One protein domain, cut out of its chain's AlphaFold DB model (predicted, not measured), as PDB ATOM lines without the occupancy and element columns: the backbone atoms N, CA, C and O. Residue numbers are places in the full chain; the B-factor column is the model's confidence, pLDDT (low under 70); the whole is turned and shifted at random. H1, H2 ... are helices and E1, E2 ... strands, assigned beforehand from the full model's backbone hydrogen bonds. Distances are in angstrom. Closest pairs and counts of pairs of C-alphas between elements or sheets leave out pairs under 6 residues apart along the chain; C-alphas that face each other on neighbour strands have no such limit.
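What this domain is: This is residues 5 to 62 of the 138 residues of an uncharacterized protein of Bacillus sp. AFS075960 (UniProt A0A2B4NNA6). A small, strongly twisted sheet of three strands stands between two helices that stay apart: H1 runs along the strands over one face of the sheet, and H2 only grazes the sheet from beyond E2. E1 and E2 form a hairpin in the core, E2 bending on its way, and E3 comes in beside E1 after the chain has passed through H1. The printed part has 58 residues, with three named strands and two named helices in the order E1, E2, H1, E3, H2; the sheet runs E2, E1, E3 and is antiparallel throughout. The class is mixed, helices and strands. The whole is only just compact, close to loose, with a radius of gyration of the C-alphas of 12.0 A, and its outline is rounded, with spans of 31 by 30 by 21 A.

How they stand to each other: E1, residues 5 to 11, is the inner strand. E2, residues 14 to 22, is its antiparallel neighbour at 156 degrees, and the two form a hairpin; N 7 and O 19 are 2.8 A apart and N 14 and O 11 are 2.9 A apart, within hydrogen-bond range. E2 bends by 58 degrees at residue 18. H1, residues 26 to 35, is on the sheet at a height of 10.0 A. It lies over E1 and, only just, over E3, residues 40 to 44, with 3 of its C-alphas falling on E3. On the local plane H1 stands at 18 degrees to E1, along the strands. The closest C-alphas of H1 and E3 are those of Lys 33 and Ile 42, 6.5 A apart. E3 is antiparallel to E1 at 145 degrees, with N 6 and O 43 at 2.9 A and N 43 and O 6 at 3.0 A. E2, H1 and E3 make a split strand-helix-strand unit, two strands running the same way with E1 between them in the sheet; its crossover is right-handed. H2, residues 49 to 61, only grazes the sheet, with its residues 52 to 59. The closest C-alphas of H2 and E2 are those of Ile 52 and Ile 20, 7.6 A apart. H1 and H2 are apart. In both helices every O i to N i+4 pair is within hydrogen-bond range.

Where its parts are: E1 begins at C-alpha 5, (75.609, -62.664, 92.808), and is 18.8 A long. E2 is 23.1 A long, H1 14.7 A and E3 13.5 A. H2 is 18.4 A long and ends at C-alpha 61, (70.482, -63.692, 71.590).

The domain as a whole: The C-alphas farthest apart are those of Glu 27 and Glu 61, at 32.2 A. The printed part has no cut, and its four links are tight. The mean pLDDT of the printed part is 85.2; residues 58 to 62, of which 58 to 61 belong to H2, are under 70.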
ATOM      1  N   TYR A   5      75.016 -63.981  92.717       92.50
ATOM      2  CA  TYR A   5      75.609 -62.664  92.808       92.50
ATOM      3  C   TYR A   5      75.504 -61.977  91.457       92.50
ATOM      4  O   TYR A   5      75.596 -62.623  90.420       92.50
ATOM      5  N   GLU A   6      75.321 -60.668  91.475       93.19
ATOM      6  CA  GLU A   6      75.355 -59.844  90.276       93.19
ATOM      7  C   GLU A   6      76.695 -59.110  90.203       93.19
ATOM      8  O   GLU A   6      77.196 -58.588  91.207       93.19
ATOM      9  N   VAL A   7      77.284 -59.109  89.009       92.12
ATOM     10  CA  VAL A   7      78.407 -58.247  88.653       92.12
ATOM     11  C   VAL A   7      77.812 -57.023  87.991       92.12
ATOM     12  O   VAL A   7      77.135 -57.142  86.969       92.12
ATOM     13  N   VAL A   8      78.065 -55.850  88.561       93.50
ATOM     14  CA  VAL A   8      77.602 -54.594  87.975       93.50
ATOM     15  C   VAL A   8      78.775 -53.666  87.695       93.50
ATOM     16  O   VAL A   8      79.705 -53.564  88.502       93.50
ATOM     17  N   ALA A   9      78.725 -53.004  86.544       92.19
ATOM     18  CA  ALA A   9      79.568 -51.862  86.230       92.19
ATOM     19  C   ALA A   9      78.924 -50.603  86.817       92.19
ATOM     20  O   ALA A   9      77.711 -50.425  86.737       92.19
ATOM     21  N   VAL A  10      79.738 -49.746  87.426       90.69
ATOM     22  CA  VAL A  10      79.330 -48.454  87.973       90.69
ATOM     23  C   VAL A  10      79.784 -47.373  87.003       90.69
ATOM     24  O   VAL A  10      80.957 -46.996  86.979       90.69
ATOM     25  N   GLU A  11      78.846 -46.865  86.212       89.50
ATOM     26  CA  GLU A  11      79.085 -45.834  85.205       89.50
ATOM     27  C   GLU A  11      78.254 -44.598  85.544       89.50
ATOM     28  O   GLU A  11      77.039 -44.669  85.668       89.50
ATOM     29  N   ASN A  12      78.904 -43.447  85.753       86.56
ATOM     30  CA  ASN A  12      78.238 -42.180  86.105       86.56
ATOM     31  C   ASN A  12      77.298 -42.244  87.331       86.56
ATOM     32  O   ASN A  12      76.416 -41.403  87.483       86.56
ATOM     33  N   GLY A  13      77.512 -43.207  88.232       84.44
ATOM     34  CA  GLY A  13      76.665 -43.433  89.407       84.44
ATOM     35  C   GLY A  13      75.488 -44.381  89.168       84.44
ATOM     36  O   GLY A  13      74.764 -44.673  90.118       84.44
ATOM     37  N   GLU A  14      75.322 -44.892  87.949       87.81
ATOM     38  CA  GLU A  14      74.352 -45.930  87.612       87.81
ATOM     39  C   GLU A  14      75.001 -47.315  87.630       87.81
ATOM     40  O   GLU A  14      76.178 -47.481  87.305       87.81
ATOM     41  N   GLU A  15      74.224 -48.319  88.036       90.62
ATOM     42  CA  GLU A  15      74.650 -49.714  88.089       90.62
ATOM     43  C   GLU A  15      74.085 -50.473  86.899       90.62
ATOM     44  O   GLU A  15      72.880 -50.712  86.806       90.62
ATOM     45  N   ILE A  16      74.973 -50.881  86.003       88.81
ATOM     46  CA  ILE A  16      74.632 -51.655  84.817       88.81
ATOM     47  C   ILE A  16      74.944 -53.116  85.113       88.81
ATOM     48  O   ILE A  16      76.068 -53.440  85.494       88.81
ATOM     49  N   LEU A  17      73.961 -54.006  84.955       88.44
ATOM     50  CA  LEU A  17      74.170 -55.446  85.110       88.44
ATOM     51  C   LEU A  17      75.051 -55.970  83.973       88.44
ATOM     52  O   LEU A  17      74.712 -55.816  82.803       88.44
ATOM     53  N   VAL A  18      76.167 -56.596  84.340       87.44
ATOM     54  CA  VAL A  18      77.167 -57.118  83.401       87.44
ATOM     55  C   VAL A  18      77.194 -58.635  83.400       87.44
ATOM     56  O   VAL A  18      77.407 -59.233  82.350       87.44
ATOM     57  N   ASP A  19      76.987 -59.267  84.555       88.06
ATOM     58  CA  ASP A  19      77.000 -60.724  84.661       88.06
ATOM     59  C   ASP A  19      76.244 -61.217  85.903       88.06
ATOM     60  O   ASP A  19      76.007 -60.468  86.857       88.06
ATOM     61  N   ILE A  20      75.898 -62.503  85.904       89.75
ATOM     62  CA  ILE A  20      75.280 -63.208  87.024       89.75
ATOM     63  C   ILE A  20      76.127 -64.431  87.367       89.75
ATOM     64  O   ILE A  20      76.302 -65.348  86.571       89.75
ATOM     65  N   LEU A  21      76.613 -64.469  88.604       87.56
ATOM     66  CA  LEU A  21      77.481 -65.519  89.114       87.56
ATOM     67  C   LEU A  21      76.723 -66.424  90.073       87.56
ATOM     68  O   LEU A  21      76.047 -65.951  90.985       87.56
ATOM     69  N   HIS A  22      76.914 -67.731  89.931       88.69
ATOM     70  CA  HIS A  22      76.605 -68.694  90.979       88.69
ATOM     71  C   HIS A  22      77.909 -69.071  91.682       88.69
ATOM     72  O   HIS A  22      78.814 -69.589  91.036       88.69
ATOM     73  N   ILE A  23      78.021 -68.761  92.974       85.38
ATOM     74  CA  ILE A  23      79.258 -68.942  93.744       85.38
ATOM     75  C   ILE A  23      79.022 -69.973  94.839       85.38
ATOM     76  O   ILE A  23      78.189 -69.781  95.720       85.38
ATOM     77  N   GLU A  24      79.763 -71.071  94.828       83.38
ATOM     78  CA  GLU A  24      79.524 -72.161  95.781       83.38
ATOM     79  C   GLU A  24      80.339 -72.002  97.069       83.38
ATOM     80  O   GLU A  24      79.872 -72.394  98.142       83.38
ATOM     81  N   ALA A  25      81.506 -71.355  96.980       86.38
ATOM     82  CA  ALA A  25      82.448 -71.172  98.080       86.38
ATOM     83  C   ALA A  25      82.740 -69.690  98.367       86.38
ATOM     84  O   ALA A  25      82.791 -68.845  97.476       86.38
ATOM     85  N   TRP A  26      82.969 -69.355  99.636       83.75
ATOM     86  CA  TRP A  26      83.244 -67.974 100.052       83.75
ATOM     87  C   TRP A  26      84.602 -67.469  99.545       83.75
ATOM     88  O   TRP A  26      84.744 -66.296  99.205       83.75
ATOM     89  N   GLU A  27      85.586 -68.356  99.461       87.50
ATOM     90  CA  GLU A  27      86.929 -68.086  98.955       87.50
ATOM     91  C   GLU A  27      86.889 -67.616  97.495       87.50
ATOM     92  O   GLU A  27      87.569 -66.657  97.136       87.50
ATOM     93  N   GLU A  28      86.021 -68.223  96.678       83.75
ATOM     94  CA  GLU A  28      85.797 -67.831  95.284       83.75
ATOM     95  C   GLU A  28      85.242 -66.402  95.183       83.75
ATOM     96  O   GLU A  28      85.691 -65.612  94.353       83.75
ATOM     97  N   LEU A  29      84.297 -66.031  96.055       86.88
ATOM     98  CA  LEU A  29      83.762 -64.667  96.091       86.88
ATOM     99  C   LEU A  29      84.859 -63.637  96.386       86.88
ATOM    100  O   LEU A  29      84.852 -62.550  95.803       86.88
ATOM    101  N   TRP A  30      85.774 -63.954  97.303       85.50
ATOM    102  CA  TRP A  30      86.886 -63.070  97.656       85.50
ATOM    103  C   TRP A  30      87.881 -62.906  96.522       85.50
ATOM    104  O   TRP A  30      88.253 -61.774  96.216       85.50
ATOM    105  N   ASP A  31      88.270 -64.010  95.893       83.31
ATOM    106  CA  ASP A  31      89.192 -63.995  94.762       83.31
ATOM    107  C   ASP A  31      88.632 -63.151  93.609       83.31
ATOM    108  O   ASP A  31      89.258 -62.183  93.168       83.31
ATOM    109  N   ARG A  32      87.372 -63.397  93.223       83.50
ATOM    110  CA  ARG A  32      86.707 -62.619  92.170       83.50
ATOM    111  C   ARG A  32      86.604 -61.135  92.517       83.50
ATOM    112  O   ARG A  32      86.856 -60.295  91.657       83.50
ATOM    113  N   LYS A  33      86.278 -60.789  93.770       88.06
ATOM    114  CA  LYS A  33      86.273 -59.390  94.242       88.06
ATOM    115  C   LYS A  33      87.653 -58.738  94.171       88.06
ATOM    116  O   LYS A  33      87.726 -57.554  93.862       88.06
ATOM    117  N   GLY A  34      88.718 -59.488  94.449       81.38
ATOM    118  CA  GLY A  34      90.097 -59.004  94.359       81.38
ATOM    119  C   GLY A  34      90.556 -58.738  92.923       81.38
ATOM    120  O   GLY A  34      91.355 -57.831  92.699       81.38
ATOM    121  N   CYS A  35      90.021 -59.489  91.961       81.19
ATOM    122  CA  CYS A  35      90.372 -59.394  90.542       81.19
ATOM    123  C   CYS A  35      89.538 -58.372  89.747       81.19
ATOM    124  O   CYS A  35      89.837 -58.115  88.580       81.19
ATOM    125  N   LEU A  36      88.495 -57.781  90.340       82.31
ATOM    126  CA  LEU A  36      87.616 -56.838  89.643       82.31
ATOM    127  C   LEU A  36      88.229 -55.436  89.510       82.31
ATOM    128  O   LEU A  36      88.787 -54.905  90.477       82.31
ATOM    129  N   PRO A  37      88.078 -54.772  88.347       85.00
ATOM    130  CA  PRO A  37      88.444 -53.369  88.216       85.00
ATOM    131  C   PRO A  37      87.607 -52.488  89.151       85.00
ATOM    132  O   PRO A  37      86.462 -52.802  89.468       85.00
ATOM    133  N   LYS A  38      88.145 -51.326  89.541       87.31
ATOM    134  CA  LYS A  38      87.489 -50.394  90.485       87.31
ATOM    135  C   LYS A  38      86.107 -49.901  90.039       87.31
ATOM    136  O   LYS A  38      85.323 -49.483  90.882       87.31
ATOM    137  N   SER A  39      85.838 -49.904  88.735       88.75
ATOM    138  CA  SER A  39      84.549 -49.525  88.151       88.75
ATOM    139  C   SER A  39      83.500 -50.633  88.231       88.75
ATOM    140  O   SER A  39      82.389 -50.432  87.765       88.75
ATOM    141  N   TYR A  40      83.823 -51.796  88.795       92.19
ATOM    142  CA  TYR A  40      82.901 -52.915  88.924       92.19
ATOM    143  C   TYR A  40      82.724 -53.310  90.383       92.19
ATOM    144  O   TYR A  40      83.595 -53.095  91.230       92.19
ATOM    145  N   LYS A  41      81.596 -53.949  90.675       93.25
ATOM    146  CA  LYS A  41      81.340 -54.557  91.978       93.25
ATOM    147  C   LYS A  41      80.578 -55.867  91.836       93.25
ATOM    148  O   LYS A  41      79.717 -56.010  90.972       93.25
ATOM    149  N   ILE A  42      80.884 -56.802  92.733       93.94
ATOM    150  CA  ILE A  42      80.044 -57.974  92.985       93.94
ATOM    151  C   ILE A  42      79.182 -57.697  94.206       93.94
ATOM    152  O   ILE A  42      79.703 -57.437  95.299       93.94
ATOM    153  N   GLN A  43      77.876 -57.851  94.038       93.00
ATOM    154  CA  GLN A  43      76.913 -57.787  95.127       93.00
ATOM    155  C   GLN A  43      75.955 -58.969  95.091       93.00
ATOM    156  O   GLN A  43      75.889 -59.720  94.121       93.00
ATOM    157  N   LYS A  44      75.260 -59.196  96.206       93.62
ATOM    158  CA  LYS A  44      74.260 -60.259  96.282       93.62
ATOM    159  C   LYS A  44      73.154 -59.956  95.275       93.62
ATOM    160  O   LYS A  44      72.771 -58.802  95.154       93.62
ATOM    161  N   CYS A  45      72.668 -60.962  94.557       91.50
ATOM    162  CA  CYS A  45      71.621 -60.743  93.567       91.50
ATOM    163  C   CYS A  45      70.314 -60.344  94.265       91.50
ATOM    164  O   CYS A  45      69.812 -61.095  95.107       91.50
ATOM    165  N   HIS A  46      69.780 -59.175  93.910       90.56
ATOM    166  CA  HIS A  46      68.493 -58.667  94.403       90.56
ATOM    167  C   HIS A  46      67.354 -58.834  93.388       90.56
ATOM    168  O   HIS A  46      66.225 -58.458  93.682       90.56
ATOM    169  N   ARG A  47      67.659 -59.376  92.206       87.56
ATOM    170  CA  ARG A  47      66.724 -59.556  91.094       87.56
ATOM    171  C   ARG A  47      65.861 -60.795  91.257       87.56
ATOM    172  O   ARG A  47      66.311 -61.807  91.812       87.56
ATOM    173  N   GLU A  48      64.651 -60.721  90.721       90.62
ATOM    174  CA  GLU A  48      63.743 -61.859  90.645       90.62
ATOM    175  C   GLU A  48      64.203 -62.874  89.588       90.62
ATOM    176  O   GLU A  48      65.029 -62.586  88.718       90.62
ATOM    177  N   LEU A  49      63.701 -64.109  89.678       85.44
ATOM    178  CA  LEU A  49      64.152 -65.199  88.806       85.44
ATOM    179  C   LEU A  49      63.880 -64.900  87.325       85.44
ATOM    180  O   LEU A  49      64.692 -65.246  86.471       85.44
ATOM    181  N   GLU A  50      62.756 -64.256  87.033       87.00
ATOM    182  CA  GLU A  50      62.343 -63.865  85.691       87.00
ATOM    183  C   GLU A  50      63.335 -62.872  85.065       87.00
ATOM    184  O   GLU A  50      63.755 -63.080  83.930       87.00
ATOM    185  N   GLU A  51      63.794 -61.871  85.824       85.19
ATOM    186  CA  GLU A  51      64.793 -60.889  85.369       85.19
ATOM    187  C   GLU A  51      66.157 -61.544  85.101       85.19
ATOM    188  O   GLU A  51      66.852 -61.204  84.144       85.19
ATOM    189  N   ILE A  52      66.546 -62.509  85.940       85.38
ATOM    190  CA  ILE A  52      67.776 -63.291  85.754       85.38
ATOM    191  C   ILE A  52      67.697 -64.087  84.447       85.38
ATOM    192  O   ILE A  52      68.654 -64.112  83.674       85.38
ATOM    193  N   ILE A  53      66.564 -64.750  84.200       83.75
ATOM    194  CA  ILE A  53      66.348 -65.534  82.981       83.75
ATOM    195  C   ILE A  53      66.376 -64.624  81.754       83.75
ATOM    196  O   ILE A  53      67.048 -64.960  80.782       83.75
ATOM    197  N   GLU A  54      65.694 -63.481  81.801       81.88
ATOM    198  CA  GLU A  54      65.676 -62.501  80.714       81.88
ATOM    199  C   GLU A  54      67.089 -62.013  80.376       81.88
ATOM    200  O   GLU A  54      67.506 -62.073  79.221       81.88
ATOM    201  N   PHE A  55      67.881 -61.645  81.385       81.00
ATOM    202  CA  PHE A  55      69.276 -61.252  81.195       81.00
ATOM    203  C   PHE A  55      70.124 -62.357  80.537       81.00
ATOM    204  O   PHE A  55      70.869 -62.111  79.586       81.00
ATOM    205  N   LEU A  56      69.983 -63.603  81.000       77.94
ATOM    206  CA  LEU A  56      70.693 -64.748  80.422       77.94
ATOM    207  C   LEU A  56      70.257 -65.045  78.977       77.94
ATOM    208  O   LEU A  56      71.058 -65.556  78.190       77.94
ATOM    209  N   LEU A  57      69.003 -64.751  78.623       74.62
ATOM    210  CA  LEU A  57      68.502 -64.858  77.253       74.62
ATOM    211  C   LEU A  57      69.071 -63.751  76.360       74.62
ATOM    212  O   LEU A  57      69.525 -64.065  75.264       74.62
ATOM    213  N   ILE A  58      69.172 -62.511  76.848       69.25
ATOM    214  CA  ILE A  58      69.811 -61.401  76.120       69.25
ATOM    215  C   ILE A  58      71.261 -61.757  75.751       69.25
ATOM    216  O   ILE A  58      71.632 -61.689  74.582       69.25
ATOM    217  N   ILE A  59      72.061 -62.267  76.699       67.69
ATOM    218  CA  ILE A  59      73.450 -62.711  76.431       67.69
ATOM    219  C   ILE A  59      73.522 -63.817  75.358       67.69
ATOM    220  O   ILE A  59      74.531 -63.972  74.650       67.69
ATOM    221  N   LYS A  60      72.474 -64.641  75.260       64.25
ATOM    222  CA  LYS A  60      72.374 -65.710  74.262       64.25
ATOM    223  C   LYS A  60      71.942 -65.203  72.888       64.25
ATOM    224  O   LYS A  60      72.389 -65.773  71.892       64.25
ATOM    225  N   GLU A  61      71.089 -64.189  72.828       60.06
ATOM    226  CA  GLU A  61      70.482 -63.692  71.590       60.06
ATOM    227  C   GLU A  61      71.273 -62.578  70.903       60.06
ATOM    228  O   GLU A  61      71.071 -62.373  69.708       60.06
ATOM    229  N   ASP A  62      72.214 -61.925  71.595       55.50
ATOM    230  CA  ASP A  62      73.008 -60.817  71.051       55.50
ATOM    231  C   ASP A  62      73.983 -61.299  69.954       55.50
ATOM    232  O   ASP A  62      75.142 -61.633  70.206       55.50
TER     233      ASP A  62